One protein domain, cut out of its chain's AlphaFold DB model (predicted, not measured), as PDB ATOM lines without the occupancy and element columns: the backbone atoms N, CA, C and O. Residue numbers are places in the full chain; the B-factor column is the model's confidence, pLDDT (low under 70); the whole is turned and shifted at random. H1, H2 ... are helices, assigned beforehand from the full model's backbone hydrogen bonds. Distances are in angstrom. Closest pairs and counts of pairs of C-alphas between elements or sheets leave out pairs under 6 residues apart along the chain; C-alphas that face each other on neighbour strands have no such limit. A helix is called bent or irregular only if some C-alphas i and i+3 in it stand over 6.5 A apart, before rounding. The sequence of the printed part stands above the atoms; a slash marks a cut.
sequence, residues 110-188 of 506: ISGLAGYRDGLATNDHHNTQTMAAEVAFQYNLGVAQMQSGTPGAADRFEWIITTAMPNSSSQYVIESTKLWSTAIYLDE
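AT A GLANCE: This is residues 110 to 188 of the 506 residues of an uncharacterized protein of Chloroflexi bacterium (UniProt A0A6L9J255). One long helix, H1, runs the length of the domain; its later part joins two shorter helices, H2 and H3, in a small three-helix bundle, while its first part, residues 110 to 127, sticks out from this bundle as a bare arm. The chain folds back twice, from H1 into H2 and from H2 into H3, as two helical hairpins. The printed part has 79 residues, with three named helices in the order H1, H2, H3 and no named strand, and its class is all helix. It is loose, with a radius of gyration of the C-alphas of 16.7 A, and it spans 59 by 19 by 16 A, the arm of H1 making much of the length.

IN THESE COORDINATES: H1 is residues 110 to 147, 55.5 A from first to last C-alpha, and it begins with C-alpha 110 at (21.556, -53.579, -8.199). H2 is residues 153 to 163, 15.3 A long, with C-alpha 153 at (38.067, -48.323, -54.956). H3 is residues 171 to 188, 26.0 A long, and ends with C-alpha 188 at (34.033, -43.921, -65.024). H3 has a kink of 34 degrees near residue 178; it is neither bent nor irregular, but only just: C-alphas 178 and 181 are 6.2 A apart.

HOW THE PARTS SIT: H1, H2 and H3 form an up and down bundle, each helix running against the one before it. H1 touches H2 with residues 135 to 146 alone, and the closest C-alphas are those of Gly 142 and Ala 153, 4.3 A apart. This hairpin has a shallow tilt of 16 degrees, opposite ways. H2 and H3, also a hairpin, touch with 22 pairs of C-alphas within 8 A, the closest being those of Ala 154 and Ala 183, 4.8 A apart. They run opposite ways at a steep tilt of 37 degrees, only just past shallow. H1 touches H3, again with residues 135 to 146 alone, closest at the C-alphas of Met 146 and Ala 183, 6.3 A apart. They run the same way at a steep tilt of 37 degrees, only just past shallow. In H1 and H2 every O i to N i+4 pair is within hydrogen-bond range; in H3 it is 12 of 14.

THE WHOLE: The two C-alphas farthest apart are those of Ile 110 and Glu 188, at 59.0 A. Without residues 110 to 127, which stand free, the body has 61 residues, spans 32 by 17 by 14 A and has a radius of gyration of 10.8 A. The printed part has no cut; the link from H1 to H2 is tight and the link from H2 to H3 is short. The mean pLDDT of the printed part is 85.7, and residues 165 to 169, in the link from H2 to H3, are under 70.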
ATOM      1  N   ILE A 110      20.575 -54.637  -7.902       93.62
ATOM      2  CA  ILE A 110      21.556 -53.579  -8.199       93.62
ATOM      3  C   ILE A 110      22.838 -54.179  -8.794       93.62
ATOM      4  O   ILE A 110      23.361 -53.645  -9.769       93.62
ATOM      5  N   SER A 111      23.311 -55.307  -8.257       92.50
ATOM      6  CA  SER A 111      24.520 -55.981  -8.755       92.50
ATOM      7  C   SER A 111      24.333 -56.510 -10.182       92.50
ATOM      8  O   SER A 111      25.207 -56.325 -11.026       92.50
ATOM      9  N   GLY A 112      23.171 -57.103 -10.485       93.25
ATOM     10  CA  GLY A 112      22.842 -57.561 -11.839       93.25
ATOM     11  C   GLY A 112      22.741 -56.415 -12.851       93.25
ATOM     12  O   GLY A 112      23.242 -56.533 -13.966       93.25
ATOM     13  N   LEU A 113      22.155 -55.279 -12.455       88.06
ATOM     14  CA  LEU A 113      22.076 -54.081 -13.299       88.06
ATOM     15  C   LEU A 113      23.452 -53.460 -13.571       88.06
ATOM     16  O   LEU A 113      23.703 -53.023 -14.692       88.06
ATOM     17  N   ALA A 114      24.338 -53.432 -12.572       88.12
ATOM     18  CA  ALA A 114      25.706 -52.950 -12.744       88.12
ATOM     19  C   ALA A 114      26.482 -53.824 -13.744       88.12
ATOM     20  O   ALA A 114      27.040 -53.288 -14.697       88.12
ATOM     21  N   GLY A 115      26.423 -55.154 -13.595       89.88
ATOM     22  CA  GLY A 115      27.066 -56.085 -14.528       89.88
ATOM     23  C   GLY A 115      26.492 -56.025 -15.948       89.88
ATOM     24  O   GLY A 115      27.242 -56.097 -16.914       89.88
ATOM     25  N   TYR A 116      25.179 -55.824 -16.101       89.94
ATOM     26  CA  TYR A 116      24.561 -55.655 -17.422       89.94
ATOM     27  C   TYR A 116      25.038 -54.377 -18.132       89.94
ATOM     28  O   TYR A 116      25.335 -54.412 -19.324       89.94
ATOM     29  N   ARG A 117      25.148 -53.251 -17.410       84.31
ATOM     30  CA  ARG A 117      25.657 -51.993 -17.986       84.31
ATOM     31  C   ARG A 117      27.135 -52.084 -18.354       84.31
ATOM     32  O   ARG A 117      27.513 -51.571 -19.401       84.31
ATOM     33  N   ASP A 118      27.935 -52.737 -17.519       87.56
ATOM     34  CA  ASP A 118      29.362 -52.955 -17.772       87.56
ATOM     35  C   ASP A 118      29.592 -53.901 -18.964       87.56
ATOM     36  O   ASP A 118      30.425 -53.641 -19.832       87.56
ATOM     37  N   GLY A 119      28.763 -54.945 -19.081       84.44
ATOM     38  CA  GLY A 119      28.754 -55.845 -20.233       84.44
ATOM     39  C   GLY A 119      28.396 -55.138 -21.543       84.44
ATOM     40  O   GLY A 119      29.044 -55.386 -22.556       84.44
ATOM     41  N   LEU A 120      27.420 -54.219 -21.529       80.62
ATOM     42  CA  LEU A 120      27.106 -53.386 -22.697       80.62
ATOM     43  C   LEU A 120      28.273 -52.463 -23.068       80.62
ATOM     44  O   LEU A 120      28.656 -52.431 -24.230       80.62
ATOM     45  N   ALA A 121      28.889 -51.784 -22.094       76.25
ATOM     46  CA  ALA A 121      30.030 -50.903 -22.350       76.25
ATOM     47  C   ALA A 121      31.249 -51.662 -22.909       76.25
ATOM     48  O   ALA A 121      31.915 -51.187 -23.828       76.25
ATOM     49  N   THR A 122      31.516 -52.866 -22.395       82.69
ATOM     50  CA  THR A 122      32.603 -53.732 -22.877       82.69
ATOM     51  C   THR A 122      32.329 -54.241 -24.293       82.69
ATOM     52  O   THR A 122      33.224 -54.230 -25.139       82.69
ATOM     53  N   ASN A 123      31.085 -54.643 -24.578       77.38
ATOM     54  CA  ASN A 123      30.678 -55.069 -25.915       77.38
ATOM     55  C   ASN A 123      30.758 -53.910 -26.921       77.38
ATOM     56  O   ASN A 123      31.272 -54.086 -28.022       77.38
ATOM     57  N   ASP A 124      30.342 -52.705 -26.525       73.38
ATOM     58  CA  ASP A 124      30.469 -51.500 -27.348       73.38
ATOM     59  C   ASP A 124      31.941 -51.180 -27.645       73.38
ATOM     60  O   ASP A 124      32.279 -50.851 -28.785       73.38
ATOM     61  N   HIS A 125      32.846 -51.347 -26.674       70.62
ATOM     62  CA  HIS A 125      34.282 -51.170 -26.898       70.62
ATOM     63  C   HIS A 125      34.863 -52.208 -27.866       70.62
ATOM     64  O   HIS A 125      35.574 -51.824 -28.797       70.62
ATOM     65  N   HIS A 126      34.526 -53.492 -27.713       71.38
ATOM     66  CA  HIS A 126      34.978 -54.535 -28.640       71.38
ATOM     67  C   HIS A 126      34.426 -54.346 -30.058       71.38
ATOM     68  O   HIS A 126      35.176 -54.474 -31.030       71.38
ATOM     69  N   ASN A 127      33.151 -53.978 -30.189       71.25
ATOM     70  CA  ASN A 127      32.532 -53.698 -31.483       71.25
ATOM     71  C   ASN A 127      33.171 -52.474 -32.148       71.25
ATOM     72  O   ASN A 127      33.453 -52.504 -33.343       71.25
ATOM     73  N   THR A 128      33.480 -51.429 -31.374       78.31
ATOM     74  CA  THR A 128      34.140 -50.223 -31.895       78.31
ATOM     75  C   THR A 128      35.567 -50.517 -32.366       78.31
ATOM     76  O   THR A 128      35.950 -50.071 -33.444       78.31
ATOM     77  N   GLN A 129      36.351 -51.294 -31.608       78.25
ATOM     78  CA  GLN A 129      37.717 -51.665 -32.007       78.25
ATOM     79  C   GLN A 129      37.734 -52.556 -33.254       78.25
ATOM     80  O   GLN A 129      38.535 -52.328 -34.159       78.25
ATOM     81  N   THR A 130      36.825 -53.531 -33.324       80.44
ATOM     82  CA  THR A 130      36.711 -54.432 -34.479       80.44
ATOM     83  C   THR A 130      36.304 -53.658 -35.732       80.44
ATOM     84  O   THR A 130      36.926 -53.812 -36.780       80.44
ATOM     85  N   MET A 131      35.320 -52.761 -35.615       85.19
ATOM     86  CA  MET A 131      34.895 -51.907 -36.725       85.19
ATOM     87  C   MET A 131      36.015 -50.960 -37.179       85.19
ATOM     88  O   MET A 131      36.230 -50.798 -38.374       85.19
ATOM     89  N   ALA A 132      36.768 -50.361 -36.250       81.44
ATOM     90  CA  ALA A 132      37.880 -49.473 -36.590       81.44
ATOM     91  C   ALA A 132      38.995 -50.196 -37.368       81.44
ATOM     92  O   ALA A 132      39.557 -49.627 -38.305       81.44
ATOM     93  N   ALA A 133      39.298 -51.449 -37.008       86.19
ATOM     94  CA  ALA A 133      40.265 -52.269 -37.733       86.19
ATOM     95  C   ALA A 133      39.778 -52.614 -39.152       86.19
ATOM     96  O   ALA A 133      40.551 -52.491 -40.102       86.19
ATOM     97  N   GLU A 134      38.500 -52.977 -39.307       90.12
ATOM     98  CA  GLU A 134      37.907 -53.261 -40.620       90.12
ATOM     99  C   GLU A 134      37.894 -52.015 -41.517       90.12
ATOM    100  O   GLU A 134      38.298 -52.079 -42.674       90.12
ATOM    101  N   VAL A 135      37.519 -50.850 -40.977       91.19
ATOM    102  CA  VAL A 135      37.549 -49.574 -41.711       91.19
ATOM    103  C   VAL A 135      38.959 -49.242 -42.196       91.19
ATOM    104  O   VAL A 135      39.139 -48.893 -43.362       91.19
ATOM    105  N   ALA A 136      39.973 -49.395 -41.339       90.38
ATOM    106  CA  ALA A 136      41.363 -49.170 -41.729       90.38
ATOM    107  C   ALA A 136      41.823 -50.159 -42.816       90.38
ATOM    108  O   ALA A 136      42.549 -49.784 -43.738       90.38
ATOM    109  N   PHE A 137      41.394 -51.421 -42.737       94.06
ATOM    110  CA  PHE A 137      41.686 -52.425 -43.755       94.06
ATOM    111  C   PHE A 137      41.052 -52.073 -45.109       94.06
ATOM    112  O   PHE A 137      41.757 -52.037 -46.120       94.06
ATOM    113  N   GLN A 138      39.758 -51.736 -45.128       95.25
ATOM    114  CA  GLN A 138      39.052 -51.324 -46.346       95.25
ATOM    115  C   GLN A 138      39.647 -50.052 -46.951       95.25
ATOM    116  O   GLN A 138      39.785 -49.966 -48.171       95.25
ATOM    117  N   TYR A 139      40.068 -49.102 -46.113       95.88
ATOM    118  CA  TYR A 139      40.713 -47.873 -46.568       95.88
ATOM    119  C   TYR A 139      42.011 -48.174 -47.316       95.88
ATOM    120  O   TYR A 139      42.198 -47.728 -48.446       95.88
ATOM    121  N   ASN A 140      42.885 -48.989 -46.721       95.19
ATOM    122  CA  ASN A 140      44.154 -49.362 -47.342       95.19
ATOM    123  C   ASN A 140      43.948 -50.131 -48.656       95.19
ATOM    124  O   ASN A 140      44.693 -49.909 -49.610       95.19
ATOM    125  N   LEU A 141      42.927 -50.994 -48.735       94.75
ATOM    126  CA  LEU A 141      42.557 -51.662 -49.986       94.75
ATOM    127  C   LEU A 141      42.059 -50.674 -51.045       94.75
ATOM    128  O   LEU A 141      42.481 -50.777 -52.194       94.75
ATOM    129  N   GLY A 142      41.205 -49.717 -50.671       94.38
ATOM    130  CA  GLY A 142      40.710 -48.682 -51.581       94.38
ATOM    131  C   GLY A 142      41.843 -47.811 -52.127       94.38
ATOM    132  O   GLY A 142      41.932 -47.597 -53.332       94.38
ATOM    133  N   VAL A 143      42.776 -47.391 -51.265       94.38
ATOM    134  CA  VAL A 143      43.972 -46.637 -51.676       94.38
ATOM    135  C   VAL A 143      44.846 -47.457 -52.626       94.38
ATOM    136  O   VAL A 143      45.277 -46.932 -53.651       94.38
ATOM    137  N   ALA A 144      45.087 -48.737 -52.328       92.19
ATOM    138  CA  ALA A 144      45.879 -49.607 -53.192       92.19
ATOM    139  C   ALA A 144      45.222 -49.804 -54.569       92.19
ATOM    140  O   ALA A 144      45.909 -49.699 -55.581       92.19
ATOM    141  N   GLN A 145      43.902 -50.023 -54.613       89.50
ATOM    142  CA  GLN A 145      43.136 -50.149 -55.859       89.50
ATOM    143  C   GLN A 145      43.150 -48.859 -56.683       89.50
ATOM    144  O   GLN A 145      43.353 -48.907 -57.892       89.50
ATOM    145  N   MET A 146      43.002 -47.705 -56.030       90.19
ATOM    146  CA  MET A 146      43.080 -46.403 -56.689       90.19
ATOM    147  C   MET A 146      44.474 -46.163 -57.287       90.19
ATOM    148  O   MET A 146      44.590 -45.695 -58.415       90.19
ATOM    149  N   GLN A 147      45.541 -46.533 -56.567       87.75
ATOM    150  CA  GLN A 147      46.920 -46.435 -57.060       87.75
ATOM    151  C   GLN A 147      47.208 -47.392 -58.220       87.75
ATOM    152  O   GLN A 147      47.977 -47.046 -59.113       87.75
ATOM    153  N   SER A 148      46.611 -48.586 -58.221       82.38
ATOM    154  CA  SER A 148      46.751 -49.552 -59.313       82.38
ATOM    155  C   SER A 148      45.759 -49.334 -60.459       82.38
ATOM    156  O   SER A 148      45.775 -50.115 -61.409       82.38
ATOM    157  N   GLY A 149      44.883 -48.324 -60.379       82.75
ATOM    158  CA  GLY A 149      43.812 -48.091 -61.356       82.75
ATOM    159  C   GLY A 149      42.840 -49.271 -61.481       82.75
ATOM    160  O   GLY A 149      42.269 -49.500 -62.542       82.75
ATOM    161  N   THR A 150      42.715 -50.087 -60.434       84.69
ATOM    162  CA  THR A 150      41.845 -51.266 -60.421       84.69
ATOM    163  C   THR A 150      40.452 -50.862 -59.940       84.69
ATOM    164  O   THR A 150      40.361 -50.160 -58.930       84.69
ATOM    165  N   PRO A 151      39.372 -51.327 -60.597       86.19
ATOM    166  CA  PRO A 151      38.023 -50.910 -60.239       86.19
ATOM    167  C   PRO A 151      37.616 -51.341 -58.825       86.19
ATOM    168  O   PRO A 151      38.131 -52.325 -58.273       86.19
ATOM    169  N   GLY A 152      36.658 -50.612 -58.247       88.75
ATOM    170  CA  GLY A 152      36.061 -50.921 -56.942       88.75
ATOM    171  C   GLY A 152      36.679 -50.177 -55.755       88.75
ATOM    172  O   GLY A 152      36.292 -50.424 -54.612       88.75
ATOM    173  N   ALA A 153      37.609 -49.246 -55.995       93.38
ATOM    174  CA  ALA A 153      38.067 -48.323 -54.956       93.38
ATOM    175  C   ALA A 153      36.908 -47.439 -54.454       93.38
ATOM    176  O   ALA A 153      36.784 -47.215 -53.248       93.38
ATOM    177  N   ALA A 154      36.030 -46.997 -55.365       93.06
ATOM    178  CA  ALA A 154      34.853 -46.197 -55.040       93.06
ATOM    179  C   ALA A 154      33.910 -46.947 -54.088       93.06
ATOM    180  O   ALA A 154      33.598 -46.426 -53.020       93.06
ATOM    181  N   ASP A 155      33.563 -48.199 -54.398       94.19
ATOM    182  CA  ASP A 155      32.696 -49.034 -53.552       94.19
ATOM    183  C   ASP A 155      33.245 -49.181 -52.123       94.19
ATOM    184  O   ASP A 155      32.496 -49.169 -51.146       94.19
ATOM    185  N   ARG A 156      34.571 -49.301 -51.971       95.31
ATOM    186  CA  ARG A 156      35.200 -49.401 -50.644       95.31
ATOM    187  C   ARG A 156      35.129 -48.096 -49.877       95.31
ATOM    188  O   ARG A 156      34.813 -48.113 -48.689       95.31
ATOM    189  N   PHE A 157      35.422 -46.974 -50.528       95.38
ATOM    190  CA  PHE A 157      35.309 -45.675 -49.877       95.38
ATOM    191  C   PHE A 157      33.851 -45.360 -49.522       95.38
ATOM    192  O   PHE A 157      33.599 -44.897 -48.412       95.38
ATOM    193  N   GLU A 158      32.889 -45.710 -50.379       94.00
ATOM    194  CA  GLU A 158      31.457 -45.610 -50.078       94.00
ATOM    195  C   GLU A 158      31.069 -46.479 -48.880       94.00
ATOM    196  O   GLU A 158      30.387 -46.016 -47.961       94.00
ATOM    197  N   TRP A 159      31.547 -47.726 -48.837       94.75
ATOM    198  CA  TRP A 159      31.316 -48.614 -47.704       94.75
ATOM    199  C   TRP A 159      31.849 -48.009 -46.400       94.75
ATOM    200  O   TRP A 159      31.161 -48.058 -45.382       94.75
ATOM    201  N   ILE A 160      33.032 -47.383 -46.418       93.38
ATOM    202  CA  ILE A 160      33.592 -46.699 -45.242       93.38
ATOM    203  C   ILE A 160      32.710 -45.518 -44.836       93.38
ATOM    204  O   ILE A 160      32.370 -45.405 -43.663       93.38
ATOM    205  N   ILE A 161      32.309 -44.670 -45.787       91.50
ATOM    206  CA  ILE A 161      31.462 -43.491 -45.540       91.50
ATOM    207  C   ILE A 161      30.107 -43.893 -44.940       91.50
ATOM    208  O   ILE A 161      29.595 -43.219 -44.049       91.50
ATOM    209  N   THR A 162      29.526 -44.996 -45.415       90.38
ATOM    210  CA  THR A 162      28.208 -45.473 -44.975       90.38
ATOM    211  C   THR A 162      28.262 -46.294 -43.683       90.38
ATOM    212  O   THR A 162      27.324 -46.234 -42.885       90.38
ATOM    213  N   THR A 163      29.342 -47.049 -43.450       88.94
ATOM    214  CA  THR A 163      29.445 -48.012 -42.336       88.94
ATOM    215  C   THR A 163      30.170 -47.449 -41.117       88.94
ATOM    216  O   THR A 163      29.756 -47.706 -39.981       88.94
ATOM    217  N   ALA A 164      31.242 -46.677 -41.310       84.75
ATOM    218  CA  ALA A 164      31.899 -45.994 -40.206       84.75
ATOM    219  C   ALA A 164      30.969 -44.864 -39.760       84.75
ATOM    220  O   ALA A 164      30.810 -43.883 -40.475       84.75
ATOM    221  N   MET A 165      30.296 -45.071 -38.620       67.69
ATOM    222  CA  MET A 165      29.173 -44.269 -38.114       67.69
ATOM    223  C   MET A 165      29.199 -42.805 -38.594       67.69
ATOM    224  O   MET A 165      30.227 -42.150 -38.399       67.69
ATOM    225  N   PRO A 166      28.080 -42.247 -39.094       56.06
ATOM    226  CA  PRO A 166      28.034 -40.910 -39.705       56.06
ATOM    227  C   PRO A 166      28.482 -39.758 -38.784       56.06
ATOM    228  O   PRO A 166      28.741 -38.658 -39.258       56.06
ATOM    229  N   ASN A 167      28.629 -40.014 -37.479       51.69
ATOM    230  CA  ASN A 167      29.098 -39.047 -36.481       51.69
ATOM    231  C   ASN A 167      30.547 -39.295 -36.025       51.69
ATOM    232  O   ASN A 167      31.031 -38.626 -35.113       51.69
ATOM    233  N   SER A 168      31.231 -40.294 -36.586       63.94
ATOM    234  CA  SER A 168      32.629 -40.544 -36.269       63.94
ATOM    235  C   SER A 168      33.481 -39.544 -37.047       63.94
ATOM    236  O   SER A 168      33.622 -39.630 -38.261       63.94
ATOM    237  N   SER A 169      34.105 -38.604 -36.336       58.62
ATOM    238  CA  SER A 169      35.164 -37.729 -36.860       58.62
ATOM    239  C   SER A 169      36.456 -38.505 -37.159       58.62
ATOM    240  O   SER A 169      37.566 -37.993 -37.010       58.62
ATOM    241  N   SER A 170      36.330 -39.781 -37.538       81.88
ATOM    242  CA  SER A 170      37.470 -40.609 -37.869       81.88
ATOM    243  C   SER A 170      38.113 -40.056 -39.136       81.88
ATOM    244  O   SER A 170      37.447 -39.780 -40.137       81.88
ATOM    245  N   GLN A 171      39.432 -39.892 -39.084       85.06
ATOM    246  CA  GLN A 171      40.232 -39.423 -40.212       85.06
ATOM    247  C   GLN A 171      39.954 -40.246 -41.483       85.06
ATOM    248  O   GLN A 171      39.886 -39.681 -42.570       85.06
ATOM    249  N   TYR A 172      39.680 -41.548 -41.335       87.56
ATOM    250  CA  TYR A 172      39.321 -42.438 -42.438       87.56
ATOM    251  C   TYR A 172      38.044 -42.027 -43.176       87.56
ATOM    252  O   TYR A 172      38.033 -42.118 -44.396       87.56
ATOM    253  N   VAL A 173      36.989 -41.556 -42.501       86.75
ATOM    254  CA  VAL A 173      35.748 -41.116 -43.174       86.75
ATOM    255  C   VAL A 173      35.992 -39.840 -43.972       86.75
ATOM    256  O   VAL A 173      35.571 -39.736 -45.124       86.75
ATOM    257  N   ILE A 174      36.724 -38.887 -43.393       84.94
ATOM    258  CA  ILE A 174      37.061 -37.619 -44.054       84.94
ATOM    259  C   ILE A 174      37.926 -37.882 -45.290       84.94
ATOM    260  O   ILE A 174      37.651 -37.355 -46.368       84.94
ATOM    261  N   GLU A 175      38.967 -38.702 -45.149       91.25
ATOM    262  CA  GLU A 175      39.851 -39.049 -46.261       91.25
ATOM    263  C   GLU A 175      39.132 -39.897 -47.312       91.25
ATOM    264  O   GLU A 175      39.220 -39.578 -48.492       91.25
ATOM    265  N   SER A 176      38.340 -40.894 -46.904       92.19
ATOM    266  CA  SER A 176      37.537 -41.702 -47.834       92.19
ATOM    267  C   SER A 176      36.551 -40.846 -48.613       92.19
ATOM    268  O   SER A 176      36.403 -41.058 -49.804       92.19
ATOM    269  N   THR A 177      35.933 -39.832 -48.002       88.44
ATOM    270  CA  THR A 177      35.025 -38.912 -48.713       88.44
ATOM    271  C   THR A 177      35.746 -38.141 -49.820       88.44
ATOM    272  O   THR A 177      35.215 -37.996 -50.918       88.44
ATOM    273  N   LYS A 178      36.978 -37.682 -49.561       88.31
ATOM    274  CA  LYS A 178      37.814 -37.003 -50.568       88.31
ATOM    275  C   LYS A 178      38.277 -37.951 -51.674       88.31
ATOM    276  O   LYS A 178      38.327 -37.566 -52.836       88.31
ATOM    277  N   LEU A 179      38.644 -39.177 -51.306       92.31
ATOM    278  CA  LEU A 179      39.131 -40.181 -52.249       92.31
ATOM    279  C   LEU A 179      38.001 -40.821 -53.060       92.31
ATOM    280  O   LEU A 179      38.232 -41.218 -54.195       92.31
ATOM    281  N   TRP A 180      36.783 -40.877 -52.523       93.62
ATOM    282  CA  TRP A 180      35.620 -41.473 -53.176       93.62
ATOM    283  C   TRP A 180      35.264 -40.777 -54.488       93.62
ATOM    284  O   TRP A 180      35.115 -41.452 -55.500       93.62
ATOM    285  N   SER A 181      35.215 -39.441 -54.515       83.69
ATOM    286  CA  SER A 181      34.944 -38.701 -55.758       83.69
ATOM    287  C   SER A 181      36.023 -38.939 -56.816       83.69
ATOM    288  O   SER A 181      35.716 -39.133 -57.991       83.69
ATOM    289  N   THR A 182      37.288 -39.002 -56.391       86.56
ATOM    290  CA  THR A 182      38.416 -39.316 -57.279       86.56
ATOM    291  C   THR A 182      38.319 -40.748 -57.807       86.56
ATOM    292  O   THR A 182      38.556 -40.991 -58.987       86.56
ATOM    293  N   ALA A 183      37.928 -41.698 -56.957       90.19
ATOM    294  CA  ALA A 183      37.747 -43.091 -57.334       90.19
ATOM    295  C   ALA A 183      36.565 -43.294 -58.297       90.19
ATOM    296  O   ALA A 183      36.708 -44.052 -59.248       90.19
ATOM    297  N   ILE A 184      35.443 -42.586 -58.109       87.00
ATOM    298  CA  ILE A 184      34.311 -42.600 -59.056       87.00
ATOM    299  C   ILE A 184      34.764 -42.125 -60.431       87.00
ATOM    300  O   ILE A 184      34.495 -42.781 -61.434       87.00
ATOM    301  N   TYR A 185      35.476 -40.999 -60.471       83.50
ATOM    302  CA  TYR A 185      35.991 -40.445 -61.717       83.50
ATOM    303  C   TYR A 185      36.932 -41.426 -62.429       83.50
ATOM    304  O   TYR A 185      36.838 -41.614 -63.641       83.50
ATOM    305  N   LEU A 186      37.804 -42.104 -61.676       84.06
ATOM    306  CA  LEU A 186      38.694 -43.130 -62.218       84.06
ATOM    307  C   LEU A 186      37.934 -44.363 -62.727       84.06
ATOM    308  O   LEU A 186      38.281 -44.868 -63.794       84.06
ATOM    309  N   ASP A 187      36.901 -44.832 -62.023       84.94
ATOM    310  CA  ASP A 187      36.070 -45.962 -62.467       84.94
ATOM    311  C   ASP A 187      35.301 -45.617 -63.755       84.94
ATOM    312  O   ASP A 187      35.276 -46.407 -64.706       84.94
ATOM    313  N   GLU A 188      34.738 -44.409 -63.837       86.75
ATOM    314  CA  GLU A 188      34.033 -43.921 -65.024       86.75
ATOM    315  C   GLU A 188      34.976 -43.789 -66.227       86.75
ATOM    316  O   GLU A 188      34.697 -44.322 -67.306       86.75
TER     317      GLU A 188